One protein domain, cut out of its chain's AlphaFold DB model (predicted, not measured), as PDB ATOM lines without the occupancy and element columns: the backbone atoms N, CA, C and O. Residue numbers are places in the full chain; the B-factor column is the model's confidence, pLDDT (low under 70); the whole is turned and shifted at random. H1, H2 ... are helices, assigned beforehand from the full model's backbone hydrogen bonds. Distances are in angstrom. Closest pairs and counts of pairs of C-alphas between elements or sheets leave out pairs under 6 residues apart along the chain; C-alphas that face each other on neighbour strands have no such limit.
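Overview. This is residues 59 to 116 of the 116 residues of an uncharacterized protein of Diversispora epigaea (UniProt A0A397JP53). Little of this part is regular structure: two short helices, H1 and then H2 near the middle, the last residue of H1 near the first of H2, are joined by a wide loop, residues 68 to 81. After H2 a long strandless stretch, residues 88 to 116, folds back past H2, and residues 102 to 107 stick out. The printed part has 58 residues with no named strand; the class is all helix, with 15 residues in named elements. It is only just compact, close to loose, with a radius of gyration of the C-alphas of 12.3 A and spans of 28 by 27 by 23 A.

Along the chain. H1, residues 59 to 67, begins at C-alpha 59 (-35.618, 55.728, 33.207) and is 12.7 A long. H2, residues 82 to 87, is 8.9 A long and ends at C-alpha 87 (-38.081, 38.190, 18.180).

Arrangement. H1 and H2 only just touch, with 3 pairs of C-alphas within 8 A; the closest C-alphas, of Leu 67 and Gly 82, are 4.8 A apart. They run the same way at a steep tilt of 50 degrees. In H1 and H2 every O i to N i+4 pair is within hydrogen-bond range.

Size, cuts and confidence. The C-alphas farthest apart, of Glu 103 and Asp 116, the chain's last residue, are 33.7 A apart. The printed part has no cut, and the link from H1 to H2 is long. The mean pLDDT of the printed part is 72.2; residues 66 to 67, 69 to 84, 105 and 112 to 116 are under 70.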
ATOM      1  N   PHE A  59     -36.197  56.816  34.000       82.31
ATOM      2  CA  PHE A  59     -35.618  55.728  33.207       82.31
ATOM      3  C   PHE A  59     -36.490  54.458  33.180       82.31
ATOM      4  O   PHE A  59     -36.863  53.981  32.110       82.31
ATOM      5  N   GLU A  60     -36.909  53.969  34.347       81.44
ATOM      6  CA  GLU A  60     -37.754  52.772  34.471       81.44
ATOM      7  C   GLU A  60     -39.126  52.918  33.795       81.44
ATOM      8  O   GLU A  60     -39.653  51.964  33.223       81.44
ATOM      9  N   ASN A  61     -39.710  54.119  33.823       82.94
ATOM     10  CA  ASN A  61     -40.988  54.382  33.163       82.94
ATOM     11  C   ASN A  61     -40.833  54.340  31.642       82.94
ATOM     12  O   ASN A  61     -41.718  53.827  30.957       82.94
ATOM     13  N   PHE A  62     -39.699  54.812  31.116       76.00
ATOM     14  CA  PHE A  62     -39.389  54.669  29.698       76.00
ATOM     15  C   PHE A  62     -39.247  53.199  29.304       76.00
ATOM     16  O   PHE A  62     -39.824  52.813  28.293       76.00
ATOM     17  N   LEU A  63     -38.588  52.356  30.108       74.12
ATOM     18  CA  LEU A  63     -38.504  50.915  29.824       74.12
ATOM     19  C   LEU A  63     -39.897  50.287  29.651       74.12
ATOM     20  O   LEU A  63     -40.154  49.601  28.664       74.12
ATOM     21  N   ARG A  64     -40.827  50.577  30.572       76.00
ATOM     22  CA  ARG A  64     -42.213  50.076  30.504       76.00
ATOM     23  C   ARG A  64     -42.985  50.633  29.309       76.00
ATOM     24  O   ARG A  64     -43.742  49.902  28.677       76.00
ATOM     25  N   TYR A  65     -42.807  51.919  29.013       76.25
ATOM     26  CA  TYR A  65     -43.433  52.573  27.865       76.25
ATOM     27  C   TYR A  65     -43.008  51.909  26.553       76.25
ATOM     28  O   TYR A  65     -43.851  51.548  25.735       76.25
ATOM     29  N   TRP A  66     -41.706  51.694  26.383       69.94
ATOM     30  CA  TRP A  66     -41.128  51.123  25.174       69.94
ATOM     31  C   TRP A  66     -41.443  49.632  24.993       69.94
ATOM     32  O   TRP A  66     -41.682  49.193  23.871       69.94
ATOM     33  N   LEU A  67     -41.555  48.868  26.086       68.50
ATOM     34  CA  LEU A  67     -42.004  47.469  26.057       68.50
ATOM     35  C   LEU A  67     -43.417  47.306  25.458       68.50
ATOM     36  O   LEU A  67     -43.701  46.302  24.792       68.50
ATOM     37  N   ASN A  68     -44.292  48.280  25.730       70.06
ATOM     38  CA  ASN A  68     -45.731  48.229  25.453       70.06
ATOM     39  C   ASN A  68     -46.173  49.141  24.301       70.06
ATOM     40  O   ASN A  68     -47.368  49.242  24.022       70.06
ATOM     41  N   ARG A  69     -45.237  49.829  23.643       69.44
ATOM     42  CA  ARG A  69     -45.560  50.750  22.557       69.44
ATOM     43  C   ARG A  69     -46.152  49.985  21.369       69.44
ATOM     44  O   ARG A  69     -45.589  48.999  20.898       69.44
ATOM     45  N   THR A  70     -47.278  50.471  20.855       65.81
ATOM     46  CA  THR A  70     -47.816  50.050  19.559       65.81
ATOM     47  C   THR A  70     -46.988  50.686  18.445       65.81
ATOM     48  O   THR A  70     -46.810  51.905  18.386       65.81
ATOM     49  N   ASN A  71     -46.417  49.841  17.587       64.25
ATOM     50  CA  ASN A  71     -45.504  50.282  16.541       64.25
ATOM     51  C   ASN A  71     -46.247  50.982  15.403       64.25
ATOM     52  O   ASN A  71     -47.274  50.506  14.923       64.25
ATOM     53  N   PHE A  72     -45.656  52.071  14.923       60.62
ATOM     54  CA  PHE A  72     -45.860  52.500  13.546       60.62
ATOM     55  C   PHE A  72     -44.887  51.674  12.711       60.62
ATOM     56  O   PHE A  72     -43.690  51.668  13.006       60.62
ATOM     57  N   ALA A  73     -45.409  50.909  11.751       58.78
ATOM     58  CA  ALA A  73     -44.588  50.080  10.880       58.78
ATOM     59  C   ALA A  73     -43.438  50.922  10.292       58.78
ATOM     60  O   ALA A  73     -43.652  52.070   9.915       58.78
ATOM     61  N   GLU A  74     -42.236  50.339  10.248       61.06
ATOM     62  CA  GLU A  74     -41.026  50.868   9.587       61.06
ATOM     63  C   GLU A  74     -40.159  51.886  10.352       61.06
ATOM     64  O   GLU A  74     -39.091  52.241   9.855       61.06
ATOM     65  N   ILE A  75     -40.520  52.314  11.570       61.03
ATOM     66  CA  ILE A  75     -39.647  53.198  12.371       61.03
ATOM     67  C   ILE A  75     -39.128  52.466  13.605       61.03
ATOM     68  O   ILE A  75     -39.823  52.361  14.616       61.03
ATOM     69  N   LEU A  76     -37.866  52.040  13.541       59.25
ATOM     70  CA  LEU A  76     -37.115  51.632  14.726       59.25
ATOM     71  C   LEU A  76     -36.789  52.884  15.538       59.25
ATOM     72  O   LEU A  76     -36.181  53.826  15.023       59.25
ATOM     73  N   SER A  77     -37.234  52.930  16.790       58.56
ATOM     74  CA  SER A  77     -37.060  54.117  17.630       58.56
ATOM     75  C   SER A  77     -36.469  53.783  18.991       58.56
ATOM     76  O   SER A  77     -36.882  52.829  19.637       58.56
ATOM     77  N   ASP A  78     -35.520  54.630  19.406       59.47
ATOM     78  CA  ASP A  78     -34.727  54.542  20.640       59.47
ATOM     79  C   ASP A  78     -34.015  53.182  20.851       59.47
ATOM     80  O   ASP A  78     -34.127  52.242  20.067       59.47
ATOM     81  N   ILE A  79     -33.209  53.082  21.906       60.81
ATOM     82  CA  ILE A  79     -32.433  51.873  22.245       60.81
ATOM     83  C   ILE A  79     -33.294  50.721  22.803       60.81
ATOM     84  O   ILE A  79     -32.790  49.620  23.020       60.81
ATOM     85  N   TYR A  80     -34.587  50.963  23.037       56.81
ATOM     86  CA  TYR A  80     -35.510  50.043  23.705       56.81
ATOM     87  C   TYR A  80     -36.643  49.576  22.795       56.81
ATOM     88  O   TYR A  80     -37.766  49.420  23.260       56.81
ATOM     89  N   ASP A  81     -36.397  49.339  21.507       65.69
ATOM     90  CA  ASP A  81     -37.438  48.759  20.656       65.69
ATOM     91  C   ASP A  81     -37.722  47.301  21.066       65.69
ATOM     92  O   ASP A  81     -37.102  46.342  20.599       65.69
ATOM     93  N   GLY A  82     -38.655  47.144  22.010       62.28
ATOM     94  CA  GLY A  82     -39.007  45.876  22.638       62.28
ATOM     95  C   GLY A  82     -39.473  44.817  21.645       62.28
ATOM     96  O   GLY A  82     -39.406  43.634  21.962       62.28
ATOM     97  N   GLN A  83     -39.925  45.210  20.450       68.06
ATOM     98  CA  GLN A  83     -40.344  44.261  19.422       68.06
ATOM     99  C   GLN A  83     -39.163  43.561  18.758       68.06
ATOM    100  O   GLN A  83     -39.237  42.352  18.547       68.06
ATOM    101  N   ILE A  84     -38.056  44.269  18.510       69.38
ATOM    102  CA  ILE A  84     -36.826  43.633  18.018       69.38
ATOM    103  C   ILE A  84     -36.348  42.604  19.041       69.38
ATOM    104  O   ILE A  84     -36.063  41.460  18.703       69.38
ATOM    105  N   TRP A  85     -36.305  42.993  20.316       71.69
ATOM    106  CA  TRP A  85     -35.789  42.133  21.377       71.69
ATOM    107  C   TRP A  85     -36.659  40.892  21.616       71.69
ATOM    108  O   TRP A  85     -36.129  39.824  21.912       71.69
ATOM    109  N   LYS A  86     -37.980  40.994  21.422       73.31
ATOM    110  CA  LYS A  86     -38.914  39.862  21.556       73.31
ATOM    111  C   LYS A  86     -38.710  38.780  20.499       73.31
ATOM    112  O   LYS A  86     -38.963  37.617  20.801       73.31
ATOM    113  N   SER A  87     -38.295  39.139  19.283       78.44
ATOM    114  CA  SER A  87     -38.081  38.190  18.180       78.44
ATOM    115  C   SER A  87     -36.613  37.830  17.956       78.44
ATOM    116  O   SER A  87     -36.332  36.912  17.188       78.44
ATOM    117  N   PHE A  88     -35.682  38.515  18.629       82.06
ATOM    118  CA  PHE A  88     -34.255  38.252  18.493       82.06
ATOM    119  C   PHE A  88     -33.933  36.828  18.943       82.06
ATOM    120  O   PHE A  88     -34.193  36.456  20.088       82.06
ATOM    121  N   LYS A  89     -33.390  36.025  18.031       87.12
ATOM    122  CA  LYS A  89     -33.085  34.610  18.235       87.12
ATOM    123  C   LYS A  89     -31.711  34.420  18.872       87.12
ATOM    124  O   LYS A  89     -30.801  35.206  18.631       87.12
ATOM    125  N   GLU A  90     -31.568  33.397  19.714       84.94
ATOM    126  CA  GLU A  90     -30.285  33.077  20.354       84.94
ATOM    127  C   GLU A  90     -29.243  32.599  19.336       84.94
ATOM    128  O   GLU A  90     -28.053  32.882  19.470       84.94
ATOM    129  N   THR A  91     -29.698  31.914  18.289       85.56
ATOM    130  CA  THR A  91     -28.867  31.490  17.164       85.56
ATOM    131  C   THR A  91     -29.564  31.819  15.843       85.56
ATOM    132  O   THR A  91     -30.717  32.239  15.818       85.56
ATOM    133  N   ASN A  92     -28.876  31.613  14.720       85.00
ATOM    134  CA  ASN A  92     -29.465  31.812  13.389       85.00
ATOM    135  C   ASN A  92     -30.479  30.717  12.993       85.00
ATOM    136  O   ASN A  92     -31.003  30.760  11.884       85.00
ATOM    137  N   ASP A  93     -30.725  29.724  13.851       88.88
ATOM    138  CA  ASP A  93     -31.754  28.708  13.626       88.88
ATOM    139  C   ASP A  93     -33.137  29.293  13.950       88.88
ATOM    140  O   ASP A  93     -33.353  29.831  15.040       88.88
ATOM    141  N   GLU A  94     -34.091  29.177  13.023       83.50
ATOM    142  CA  GLU A  94     -35.472  29.639  13.213       83.50
ATOM    143  C   GLU A  94     -36.162  28.955  14.401       83.50
ATOM    144  O   GLU A  94     -36.976  29.580  15.090       83.50
ATOM    145  N   ASN A  95     -35.789  27.705  14.690       88.44
ATOM    146  CA  ASN A  95     -36.308  26.943  15.825       88.44
ATOM    147  C   ASN A  95     -35.632  27.304  17.150       88.44
ATOM    148  O   ASN A  95     -36.038  26.807  18.204       88.44
ATOM    149  N   SER A  96     -34.603  28.153  17.125       88.06
ATOM    150  CA  SER A  96     -33.948  28.581  18.350       88.06
ATOM    151  C   SER A  96     -34.889  29.409  19.217       88.06
ATOM    152  O   SER A  96     -35.835  30.078  18.771       88.06
ATOM    153  N   LEU A  97     -34.623  29.335  20.512       88.94
ATOM    154  CA  LEU A  97     -35.337  30.117  21.497       88.94
ATOM    155  C   LEU A  97     -34.948  31.592  21.346       88.94
ATOM    156  O   LEU A  97     -33.876  31.939  20.842       88.94
ATOM    157  N   ASN A  98     -35.831  32.480  21.785       87.50
ATOM    158  CA  ASN A  98     -35.532  33.907  21.745       87.50
ATOM    159  C   ASN A  98     -34.395  34.213  22.732       87.50
ATOM    160  O   ASN A  98     -34.292  33.601  23.794       87.50
ATOM    161  N   PHE A  99     -33.521  35.151  22.398       82.81
ATOM    162  CA  PHE A  99     -32.392  35.538  23.236       82.81
ATOM    163  C   PHE A  99     -32.865  36.168  24.553       82.81
ATOM    164  O   PHE A  99     -32.338  35.853  25.621       82.81
ATOM    165  N   PHE A 100     -33.906  37.003  24.502       80.38
ATOM    166  CA  PHE A 100     -34.552  37.576  25.684       80.38
ATOM    167  C   PHE A 100     -35.764  36.731  26.082       80.38
ATOM    168  O   PHE A 100     -36.726  36.610  25.321       80.38
ATOM    169  N   ARG A 101     -35.716  36.148  27.281       82.12
ATOM    170  CA  ARG A 101     -36.812  35.392  27.901       82.12
ATOM    171  C   ARG A 101     -36.991  35.843  29.343       82.12
ATOM    172  O   ARG A 101     -36.108  36.493  29.894       82.12
ATOM    173  N   ASN A 102     -38.102  35.465  29.969       76.50
ATOM    174  CA  ASN A 102     -38.338  35.789  31.376       76.50
ATOM    175  C   ASN A 102     -37.223  35.237  32.279       76.50
ATOM    176  O   ASN A 102     -36.830  35.903  33.227       76.50
ATOM    177  N   GLU A 103     -36.672  34.063  31.956       83.25
ATOM    178  CA  GLU A 103     -35.612  33.422  32.743       83.25
ATOM    179  C   GLU A 103     -34.238  34.085  32.556       83.25
ATOM    180  O   GLU A 103     -33.354  33.910  33.390       83.25
ATOM    181  N   THR A 104     -34.042  34.834  31.465       79.25
ATOM    182  CA  THR A 104     -32.771  35.499  31.122       79.25
ATOM    183  C   THR A 104     -32.856  37.023  31.171       79.25
ATOM    184  O   THR A 104     -31.876  37.706  30.878       79.25
ATOM    185  N   ALA A 105     -34.009  37.574  31.563       69.69
ATOM    186  CA  ALA A 105     -34.268  39.012  31.576       69.69
ATOM    187  C   ALA A 105     -33.268  39.787  32.449       69.69
ATOM    188  O   ALA A 105     -32.906  40.913  32.114       69.69
ATOM    189  N   ASP A 106     -32.778  39.155  33.517       70.94
ATOM    190  CA  ASP A 106     -31.856  39.771  34.475       70.94
ATOM    191  C   ASP A 106     -30.373  39.555  34.117       70.94
ATOM    192  O   ASP A 106     -29.493  40.186  34.706       70.94
ATOM    193  N   SER A 107     -30.069  38.670  33.160       75.00
ATOM    194  CA  SER A 107     -28.696  38.302  32.778       75.00
ATOM    195  C   SER A 107     -28.310  38.739  31.363       75.00
ATOM    196  O   SER A 107     -27.120  38.866  31.066       75.00
ATOM    197  N   HIS A 108     -29.284  38.991  30.487       74.94
ATOM    198  CA  HIS A 108     -29.050  39.394  29.104       74.94
ATOM    199  C   HIS A 108     -29.263  40.898  28.911       74.94
ATOM    200  O   HIS A 108     -30.345  41.430  29.146       74.94
ATOM    201  N   LEU A 109     -28.231  41.584  28.410       70.25
ATOM    202  CA  LEU A 109     -28.294  42.996  28.033       70.25
ATOM    203  C   LEU A 109     -28.238  43.145  26.508       70.25
ATOM    204  O   LEU A 109     -27.276  42.712  25.874       70.25
ATOM    205  N   GLY A 110     -29.244  43.805  25.933       70.06
ATOM    206  CA  GLY A 110     -29.272  44.200  24.524       70.06
ATOM    207  C   GLY A 110     -28.830  45.645  24.328       70.06
ATOM    208  O   GLY A 110     -29.257  46.535  25.063       70.06
ATOM    209  N   LEU A 111     -27.988  45.892  23.324       70.31
ATOM    210  CA  LEU A 111     -27.615  47.237  22.895       70.31
ATOM    211  C   LEU A 111     -27.702  47.323  21.372       70.31
ATOM    212  O   LEU A 111     -26.944  46.657  20.671       70.31
ATOM    213  N   MET A 112     -28.604  48.163  20.866       66.44
ATOM    214  CA  MET A 112     -28.699  48.454  19.438       66.44
ATOM    215  C   MET A 112     -27.909  49.724  19.129       66.44
ATOM    216  O   MET A 112     -28.150  50.776  19.720       66.44
ATOM    217  N   ILE A 113     -26.945  49.615  18.215       61.75
ATOM    218  CA  ILE A 113     -26.110  50.730  17.769       61.75
ATOM    219  C   ILE A 113     -26.372  50.917  16.281       61.75
ATOM    220  O   ILE A 113     -26.101  50.016  15.490       61.75
ATOM    221  N   ASN A 114     -26.868  52.093  15.901       53.19
ATOM    222  CA  ASN A 114     -26.832  52.495  14.502       53.19
ATOM    223  C   ASN A 114     -25.375  52.795  14.141       53.19
ATOM    224  O   ASN A 114     -24.736  53.617  14.798       53.19
ATOM    225  N   LEU A 115     -24.854  52.078  13.148       46.09
ATOM    226  CA  LEU A 115     -23.541  52.325  12.566       46.09
ATOM    227  C   LEU A 115     -23.761  52.974  11.200       46.09
ATOM    228  O   LEU A 115     -24.150  52.298  10.248       46.09
ATOM    229  N   ASP A 116     -23.574  54.285  11.148       43.69
ATOM    230  CA  ASP A 116     -23.532  55.103   9.934       43.69
ATOM    231  C   ASP A 116     -22.163  55.069   9.228       43.69
ATOM    232  O   ASP A 116     -21.108  55.049   9.910       43.69
TER     233      ASP A 116